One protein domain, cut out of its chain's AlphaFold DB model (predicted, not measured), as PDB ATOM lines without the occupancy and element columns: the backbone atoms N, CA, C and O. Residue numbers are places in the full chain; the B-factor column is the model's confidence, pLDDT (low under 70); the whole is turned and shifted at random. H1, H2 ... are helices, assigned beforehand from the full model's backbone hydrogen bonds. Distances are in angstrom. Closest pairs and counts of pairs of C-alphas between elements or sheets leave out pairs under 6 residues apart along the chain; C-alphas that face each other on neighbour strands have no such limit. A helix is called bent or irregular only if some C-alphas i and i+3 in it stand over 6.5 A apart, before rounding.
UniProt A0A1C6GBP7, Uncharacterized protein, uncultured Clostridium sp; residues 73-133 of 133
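Overview. This is residues 73 to 133 of the 133 residues of an uncharacterized protein of uncultured Clostridium sp (UniProt A0A1C6GBP7). Two helices meet near their ends and make a V with unequal arms: the long helix H1 is one arm, and the shorter H2 folds back from its far end as the other. Most of both arms sticks out free, residues 73 to 100 of H1 and residues 116 to 128 of H2, and a short tail, residues 129 to 133, runs on from the end of H2. The printed part has 61 residues with two named helices, H1 then H2, and no named strand; its class is all helix. The whole is extended, with a radius of gyration of the C-alphas of 18.0 A, and flat, spanning 50 by 38 by 13 A.

Arrangement. H1, residues 73 to 108, is the longest helix, with 36 residues. H2, residues 112 to 128, follows it after a tight link of 3 residues. The two helices are close but not clearly touching, with 2 pairs of C-alphas within 8 A. Their closest C-alphas are those of Ala 105 and Val 112, 6.3 A apart. Their lines stand at a steep tilt of 49 degrees, and they run opposite ways. Their centres are 21.4 A apart. In H1 and H2 every O i to N i+4 pair is within hydrogen-bond range.

Along the chain. H1 begins at C-alpha 73, at (163.744, 204.387, 177.060), and ends at C-alpha 108, at (196.509, 218.976, 214.817), 52.1 A from first to last C-alpha. H2 begins at C-alpha 112, at (194.466, 209.704, 210.767), and measures 24.2 A to C-alpha 128, at (175.487, 194.970, 213.423). Neither helix is bent.

Size, cuts and confidence. The two C-alphas farthest apart are those of Ser 73 and Asn 109, 53.0 A. The C-alphas of the first and last printed residues, Ser 73 and Val 133, are 50.3 A apart. The printed part has no cut, and Val 133 is the chain's last residue. The mean pLDDT of the printed part is 75.3; residue 75 and residues 122 to 133 are under 70.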
ATOM      1  N   SER A  73     162.333 204.079 177.319       70.50
ATOM      2  CA  SER A  73     163.744 204.387 177.060       70.50
ATOM      3  C   SER A  73     164.102 205.817 177.456       70.50
ATOM      4  O   SER A  73     165.080 206.036 178.170       70.50
ATOM      5  N   TYR A  74     163.282 206.799 177.071       77.44
ATOM      6  CA  TYR A  74     163.472 208.194 177.465       77.44
ATOM      7  C   TYR A  74     163.412 208.377 178.988       77.44
ATOM      8  O   TYR A  74     164.245 209.077 179.572       77.44
ATOM      9  N   SER A  75     162.450 207.730 179.649       66.12
ATOM     10  CA  SER A  75     162.286 207.820 181.102       66.12
ATOM     11  C   SER A  75     163.474 207.207 181.845       66.12
ATOM     12  O   SER A  75     163.993 207.825 182.778       66.12
ATOM     13  N   LEU A  76     163.953 206.044 181.395       71.88
ATOM     14  CA  LEU A  76     165.156 205.402 181.921       71.88
ATOM     15  C   LEU A  76     166.378 206.302 181.721       71.88
ATOM     16  O   LEU A  76     167.036 206.645 182.700       71.88
ATOM     17  N   GLN A  77     166.644 206.772 180.499       74.56
ATOM     18  CA  GLN A  77     167.785 207.653 180.213       74.56
ATOM     19  C   GLN A  77     167.775 208.921 181.072       74.56
ATOM     20  O   GLN A  77     168.800 209.311 181.637       74.56
ATOM     21  N   LYS A  78     166.614 209.565 181.212       78.06
ATOM     22  CA  LYS A  78     166.462 210.776 182.023       78.06
ATOM     23  C   LYS A  78     166.750 210.513 183.501       78.06
ATOM     24  O   LYS A  78     167.420 211.327 184.140       78.06
ATOM     25  N   ASN A  79     166.246 209.407 184.043       76.62
ATOM     26  CA  ASN A  79     166.401 209.076 185.458       76.62
ATOM     27  C   ASN A  79     167.811 208.565 185.773       76.62
ATOM     28  O   ASN A  79     168.423 209.066 186.713       76.62
ATOM     29  N   PHE A  80     168.386 207.687 184.947       74.31
ATOM     30  CA  PHE A  80     169.775 207.244 185.099       74.31
ATOM     31  C   PHE A  80     170.760 208.406 185.013       74.31
ATOM     32  O   PHE A  80     171.670 208.500 185.830       74.31
ATOM     33  N   ARG A  81     170.549 209.358 184.093       75.38
ATOM     34  CA  ARG A  81     171.408 210.546 184.000       75.38
ATOM     35  C   ARG A  81     171.345 211.416 185.256       75.38
ATOM     36  O   ARG A  81     172.351 212.017 185.626       75.38
ATOM     37  N   LYS A  82     170.179 211.515 185.903       78.94
ATOM     38  CA  LYS A  82     170.044 212.221 187.187       78.94
ATOM     39  C   LYS A  82     170.761 211.479 188.310       78.94
ATOM     40  O   LYS A  82     171.535 212.109 189.021       78.94
ATOM     41  N   ILE A  83     170.549 210.168 188.415       74.88
ATOM     42  CA  ILE A  83     171.179 209.319 189.434       74.88
ATOM     43  C   ILE A  83     172.705 209.359 189.296       74.88
ATOM     44  O   ILE A  83     173.394 209.635 190.270       74.88
ATOM     45  N   ALA A  84     173.241 209.196 188.084       70.38
ATOM     46  CA  ALA A  84     174.682 209.249 187.834       70.38
ATOM     47  C   ALA A  84     175.299 210.606 188.215       70.38
ATOM     48  O   ALA A  84     176.366 210.659 188.819       70.38
ATOM     49  N   LYS A  85     174.612 211.719 187.919       81.75
ATOM     50  CA  LYS A  85     175.059 213.052 188.354       81.75
ATOM     51  C   LYS A  85     175.069 213.193 189.875       81.75
ATOM     52  O   LYS A  85     175.998 213.787 190.407       81.75
ATOM     53  N   GLN A  86     174.049 212.674 190.555       82.56
ATOM     54  CA  GLN A  86     173.975 212.709 192.015       82.56
ATOM     55  C   GLN A  86     175.071 211.853 192.655       82.56
ATOM     56  O   GLN A  86     175.738 212.332 193.561       82.56
ATOM     57  N   LEU A  87     175.315 210.644 192.143       76.25
ATOM     58  CA  LEU A  87     176.394 209.774 192.615       76.25
ATOM     59  C   LEU A  87     177.772 210.423 192.442       76.25
ATOM     60  O   LEU A  87     178.547 210.453 193.393       76.25
ATOM     61  N   ASN A  88     178.048 211.021 191.279       83.06
ATOM     62  CA  ASN A  88     179.305 211.743 191.060       83.06
ATOM     63  C   ASN A  88     179.460 212.933 192.015       83.06
ATOM     64  O   ASN A  88     180.559 213.204 192.486       83.06
ATOM     65  N   GLN A  89     178.369 213.651 192.303       84.69
ATOM     66  CA  GLN A  89     178.401 214.756 193.258       84.69
ATOM     67  C   GLN A  89     178.724 214.261 194.673       84.69
ATOM     68  O   GLN A  89     179.613 214.814 195.311       84.69
ATOM     69  N   ILE A  90     178.076 213.178 195.118       88.12
ATOM     70  CA  ILE A  90     178.345 212.548 196.418       88.12
ATOM     71  C   ILE A  90     179.811 212.110 196.512       88.12
ATOM     72  O   ILE A  90     180.470 212.428 197.497       88.12
ATOM     73  N   GLN A  91     180.350 211.453 195.481       81.25
ATOM     74  CA  GLN A  91     181.757 211.033 195.453       81.25
ATOM     75  C   GLN A  91     182.726 212.219 195.536       81.25
ATOM     76  O   GLN A  91     183.713 212.164 196.272       81.25
ATOM     77  N   MET A  92     182.457 213.306 194.804       86.00
ATOM     78  CA  MET A  92     183.277 214.519 194.876       86.00
ATOM     79  C   MET A  92     183.239 215.148 196.269       86.00
ATOM     80  O   MET A  92     184.280 215.569 196.773       86.00
ATOM     81  N   ASP A  93     182.063 215.207 196.892       90.31
ATOM     82  CA  ASP A  93     181.899 215.800 198.218       90.31
ATOM     83  C   ASP A  93     182.563 214.936 199.304       90.31
ATOM     84  O   ASP A  93     183.290 215.476 200.137       90.31
ATOM     85  N   GLN A  94     182.442 213.604 199.227       85.69
ATOM     86  CA  GLN A  94     183.172 212.664 200.091       85.69
ATOM     87  C   GLN A  94     184.691 212.827 199.959       85.69
ATOM     88  O   GLN A  94     185.390 212.953 200.960       85.69
ATOM     89  N   THR A  95     185.203 212.909 198.726       86.38
ATOM     90  CA  THR A  95     186.642 213.101 198.475       86.38
ATOM     91  C   THR A  95     187.134 214.435 199.043       86.38
ATOM     92  O   THR A  95     188.194 214.505 199.661       86.38
ATOM     93  N   ARG A  96     186.360 215.517 198.871       87.19
ATOM     94  CA  ARG A  96     186.691 216.832 199.446       87.19
ATOM     95  C   ARG A  96     186.720 216.800 200.969       87.19
ATOM     96  O   ARG A  96     187.601 217.419 201.557       87.19
ATOM     97  N   GLN A  97     185.765 216.112 201.587       84.56
ATOM     98  CA  GLN A  97     185.691 215.985 203.036       84.56
ATOM     99  C   GLN A  97     186.864 215.165 203.588       84.56
ATOM    100  O   GLN A  97     187.473 215.584 204.564       84.56
ATOM    101  N   MET A  98     187.243 214.072 202.919       84.38
ATOM    102  CA  MET A  98     188.421 213.271 203.269       84.38
ATOM    103  C   MET A  98     189.705 214.112 203.248       84.38
ATOM    104  O   MET A  98     190.401 214.203 204.253       84.38
ATOM    105  N   LEU A  99     189.952 214.845 202.156       86.19
ATOM    106  CA  LEU A  99     191.119 215.732 202.035       86.19
ATOM    107  C   LEU A  99     191.129 216.863 203.076       86.19
ATOM    108  O   LEU A  99     192.191 217.321 203.498       86.19
ATOM    109  N   LEU A 100     189.954 217.371 203.459       85.31
ATOM    110  CA  LEU A 100     189.846 218.370 204.520       85.31
ATOM    111  C   LEU A 100     190.200 217.763 205.880       85.31
ATOM    112  O   LEU A 100     190.958 218.376 206.629       85.31
ATOM    113  N   ASN A 101     189.685 216.570 206.178       81.94
ATOM    114  CA  ASN A 101     189.963 215.855 207.420       81.94
ATOM    115  C   ASN A 101     191.456 215.523 207.547       81.94
ATOM    116  O   ASN A 101     192.039 215.807 208.589       81.94
ATOM    117  N   GLU A 102     192.096 215.039 206.479       83.19
ATOM    118  CA  GLU A 102     193.545 214.800 206.443       83.19
ATOM    119  C   GLU A 102     194.341 216.074 206.759       83.19
ATOM    120  O   GLU A 102     195.268 216.053 207.566       83.19
ATOM    121  N   LYS A 103     193.959 217.219 206.175       85.12
ATOM    122  CA  LYS A 103     194.618 218.505 206.459       85.12
ATOM    123  C   LYS A 103     194.431 218.960 207.903       85.12
ATOM    124  O   LYS A 103     195.360 219.515 208.485       85.12
ATOM    125  N   ILE A 104     193.239 218.769 208.466       83.25
ATOM    126  CA  ILE A 104     192.958 219.096 209.869       83.25
ATOM    127  C   ILE A 104     193.801 218.208 210.782       83.25
ATOM    128  O   ILE A 104     194.450 218.720 211.689       83.25
ATOM    129  N   ALA A 105     193.846 216.906 210.518       83.31
ATOM    130  CA  ALA A 105     194.629 215.970 211.305       83.31
ATOM    131  C   ALA A 105     196.133 216.263 211.227       83.31
ATOM    132  O   ALA A 105     196.784 216.321 212.264       83.31
ATOM    133  N   GLN A 106     196.666 216.586 210.041       82.44
ATOM    134  CA  GLN A 106     198.047 217.063 209.890       82.44
ATOM    135  C   GLN A 106     198.314 218.334 210.708       82.44
ATOM    136  O   GLN A 106     199.340 218.438 211.372       82.44
ATOM    137  N   ALA A 107     197.392 219.303 210.685       86.38
ATOM    138  CA  ALA A 107     197.535 220.547 211.442       86.38
ATOM    139  C   ALA A 107     197.450 220.340 212.964       86.38
ATOM    140  O   ALA A 107     198.064 221.091 213.720       86.38
ATOM    141  N   LEU A 108     196.692 219.335 213.409       86.31
ATOM    142  CA  LEU A 108     196.509 218.976 214.817       86.31
ATOM    143  C   LEU A 108     197.460 217.866 215.293       86.31
ATOM    144  O   LEU A 108     197.421 217.508 216.467       86.31
ATOM    145  N   ASN A 109     198.324 217.357 214.408       85.75
ATOM    146  CA  ASN A 109     199.236 216.239 214.651       85.75
ATOM    147  C   ASN A 109     198.519 214.967 215.156       85.75
ATOM    148  O   ASN A 109     199.003 214.288 216.060       85.75
ATOM    149  N   ILE A 110     197.339 214.693 214.593       80.94
ATOM    150  CA  ILE A 110     196.509 213.517 214.873       80.94
ATOM    151  C   ILE A 110     196.870 212.417 213.871       80.94
ATOM    152  O   ILE A 110     196.985 212.699 212.674       80.94
ATOM    153  N   ASP A 111     197.009 211.181 214.348       80.69
ATOM    154  CA  ASP A 111     197.145 210.015 213.479       80.69
ATOM    155  C   ASP A 111     195.786 209.676 212.851       80.69
ATOM    156  O   ASP A 111     194.820 209.319 213.525       80.69
ATOM    157  N   VAL A 112     195.698 209.871 211.539       71.88
ATOM    158  CA  VAL A 112     194.466 209.704 210.767       71.88
ATOM    159  C   VAL A 112     194.062 208.232 210.685       71.88
ATOM    160  O   VAL A 112     192.867 207.936 210.684       71.88
ATOM    161  N   ASP A 113     195.040 207.324 210.656       76.19
ATOM    162  CA  ASP A 113     194.794 205.889 210.530       76.19
ATOM    163  C   ASP A 113     194.155 205.339 211.816       76.19
ATOM    164  O   ASP A 113     193.194 204.571 211.754       76.19
ATOM    165  N   GLU A 114     194.595 205.823 212.983       76.19
ATOM    166  CA  GLU A 114     194.021 205.466 214.290       76.19
ATOM    167  C   GLU A 114     192.562 205.950 214.423       76.19
ATOM    168  O   GLU A 114     191.689 205.209 214.879       76.19
ATOM    169  N   VAL A 115     192.258 207.159 213.935       74.81
ATOM    170  CA  VAL A 115     190.889 207.711 213.935       74.81
ATOM    171  C   VAL A 115     189.964 206.950 212.982       74.81
ATOM    172  O   VAL A 115     188.799 206.725 213.317       74.81
ATOM    173  N   TYR A 116     190.447 206.547 211.802       75.44
ATOM    174  CA  TYR A 116     189.657 205.724 210.884       75.44
ATOM    175  C   TYR A 116     189.392 204.326 211.458       75.44
ATOM    176  O   TYR A 116     188.261 203.853 211.360       75.44
ATOM    177  N   GLU A 117     190.368 203.698 212.124       78.81
ATOM    178  CA  GLU A 117     190.157 202.416 212.809       78.81
ATOM    179  C   GLU A 117     189.129 202.506 213.948       78.81
ATOM    180  O   GLU A 117     188.316 201.593 214.123       78.81
ATOM    181  N   GLU A 118     189.147 203.578 214.746       75.75
ATOM    182  CA  GLU A 118     188.139 203.796 215.791       75.75
ATOM    183  C   GLU A 118     186.748 204.062 215.203       75.75
ATOM    184  O   GLU A 118     185.756 203.515 215.694       75.75
ATOM    185  N   ALA A 119     186.667 204.850 214.127       72.50
ATOM    186  CA  ALA A 119     185.415 205.119 213.431       72.50
ATOM    187  C   ALA A 119     184.809 203.842 212.819       72.50
ATOM    188  O   ALA A 119     183.612 203.608 212.977       72.50
ATOM    189  N   ASP A 120     185.620 202.986 212.191       70.44
ATOM    190  CA  ASP A 120     185.164 201.708 211.631       70.44
ATOM    191  C   ASP A 120     184.664 200.754 212.723       70.44
ATOM    192  O   ASP A 120     183.631 200.101 212.544       70.44
ATOM    193  N   LYS A 121     185.319 200.715 213.891       74.00
ATOM    194  CA  LYS A 121     184.832 199.943 215.049       74.00
ATOM    195  C   LYS A 121     183.466 200.453 215.525       74.00
ATOM    196  O   LYS A 121     182.569 199.645 215.751       74.00
ATOM    197  N   LEU A 122     183.281 201.771 215.629       67.94
ATOM    198  CA  LEU A 122     182.012 202.402 216.028       67.94
ATOM    199  C   LEU A 122     180.877 202.146 215.024       67.94
ATOM    200  O   LEU A 122     179.774 201.781 215.426       67.94
ATOM    201  N   ILE A 123     181.148 202.287 213.725       62.94
ATOM    202  CA  ILE A 123     180.159 202.066 212.659       62.94
ATOM    203  C   ILE A 123     179.744 200.594 212.596       62.94
ATOM    204  O   ILE A 123     178.562 200.293 212.428       62.94
ATOM    205  N   THR A 124     180.692 199.668 212.757       60.12
ATOM    206  CA  THR A 124     180.399 198.227 212.756       60.12
ATOM    207  C   THR A 124     179.468 197.856 213.916       60.12
ATOM    208  O   THR A 124     178.490 197.143 213.710       60.12
ATOM    209  N   VAL A 125     179.692 198.426 215.105       61.28
ATOM    210  CA  VAL A 125     178.822 198.263 216.286       61.28
ATOM    211  C   VAL A 125     177.405 198.819 216.045       61.28
ATOM    212  O   VAL A 125     176.422 198.203 216.456       61.28
ATOM    213  N   GLU A 126     177.273 199.949 215.344       58.03
ATOM    214  CA  GLU A 126     175.974 200.567 215.020       58.03
ATOM    215  C   GLU A 126     175.182 199.813 213.934       58.03
ATOM    216  O   GLU A 126     173.950 199.789 213.976       58.03
ATOM    217  N   ILE A 127     175.866 199.205 212.958       56.38
ATOM    218  CA  ILE A 127     175.236 198.470 211.847       56.38
ATOM    219  C   ILE A 127     174.860 197.043 212.256       56.38
ATOM    220  O   ILE A 127     173.798 196.559 211.859       56.38
ATOM    221  N   GLU A 128     175.718 196.361 213.017       57.31
ATOM    222  CA  GLU A 128     175.487 194.970 213.423       57.31
ATOM    223  C   GLU A 128     174.577 194.849 214.653       57.31
ATOM    224  O   GLU A 128     173.995 193.787 214.857       57.31
ATOM    225  N   GLY A 129     174.372 195.942 215.399       53.16
ATOM    226  CA  GLY A 129     173.513 195.980 216.579       53.16
ATOM    227  C   GLY A 129     174.133 195.216 217.748       53.16
ATOM    228  O   GLY A 129     174.045 193.995 217.833       53.16
ATOM    229  N   ASP A 130     174.758 195.936 218.675       48.41
ATOM    230  CA  ASP A 130     175.292 195.337 219.900       48.41
ATOM    231  C   ASP A 130     174.151 194.965 220.869       48.41
ATOM    232  O   ASP A 130     173.540 195.829 221.495       48.41
ATOM    233  N   ASP A 131     173.879 193.666 221.019       55.25
ATOM    234  CA  ASP A 131     172.886 193.080 221.941       55.25
ATOM    235  C   ASP A 131     173.276 193.206 223.443       55.25
ATOM    236  O   ASP A 131     172.777 192.459 224.293       55.25
ATOM    237  N   ARG A 132     174.203 194.103 223.813       56.81
ATOM    238  CA  ARG A 132     174.725 194.249 225.192       56.81
ATOM    239  C   ARG A 132     174.519 195.622 225.839       56.81
ATOM    240  O   ARG A 132     175.189 195.910 226.835       56.81
ATOM    241  N   VAL A 133     173.577 196.429 225.346       48.38
ATOM    242  CA  VAL A 133     173.089 197.640 226.040       48.38
ATOM    243  C   VAL A 133     171.604 197.528 226.353       48.38
ATOM    244  O   VAL A 133     170.823 197.222 225.427       48.38
TER     245      VAL A 133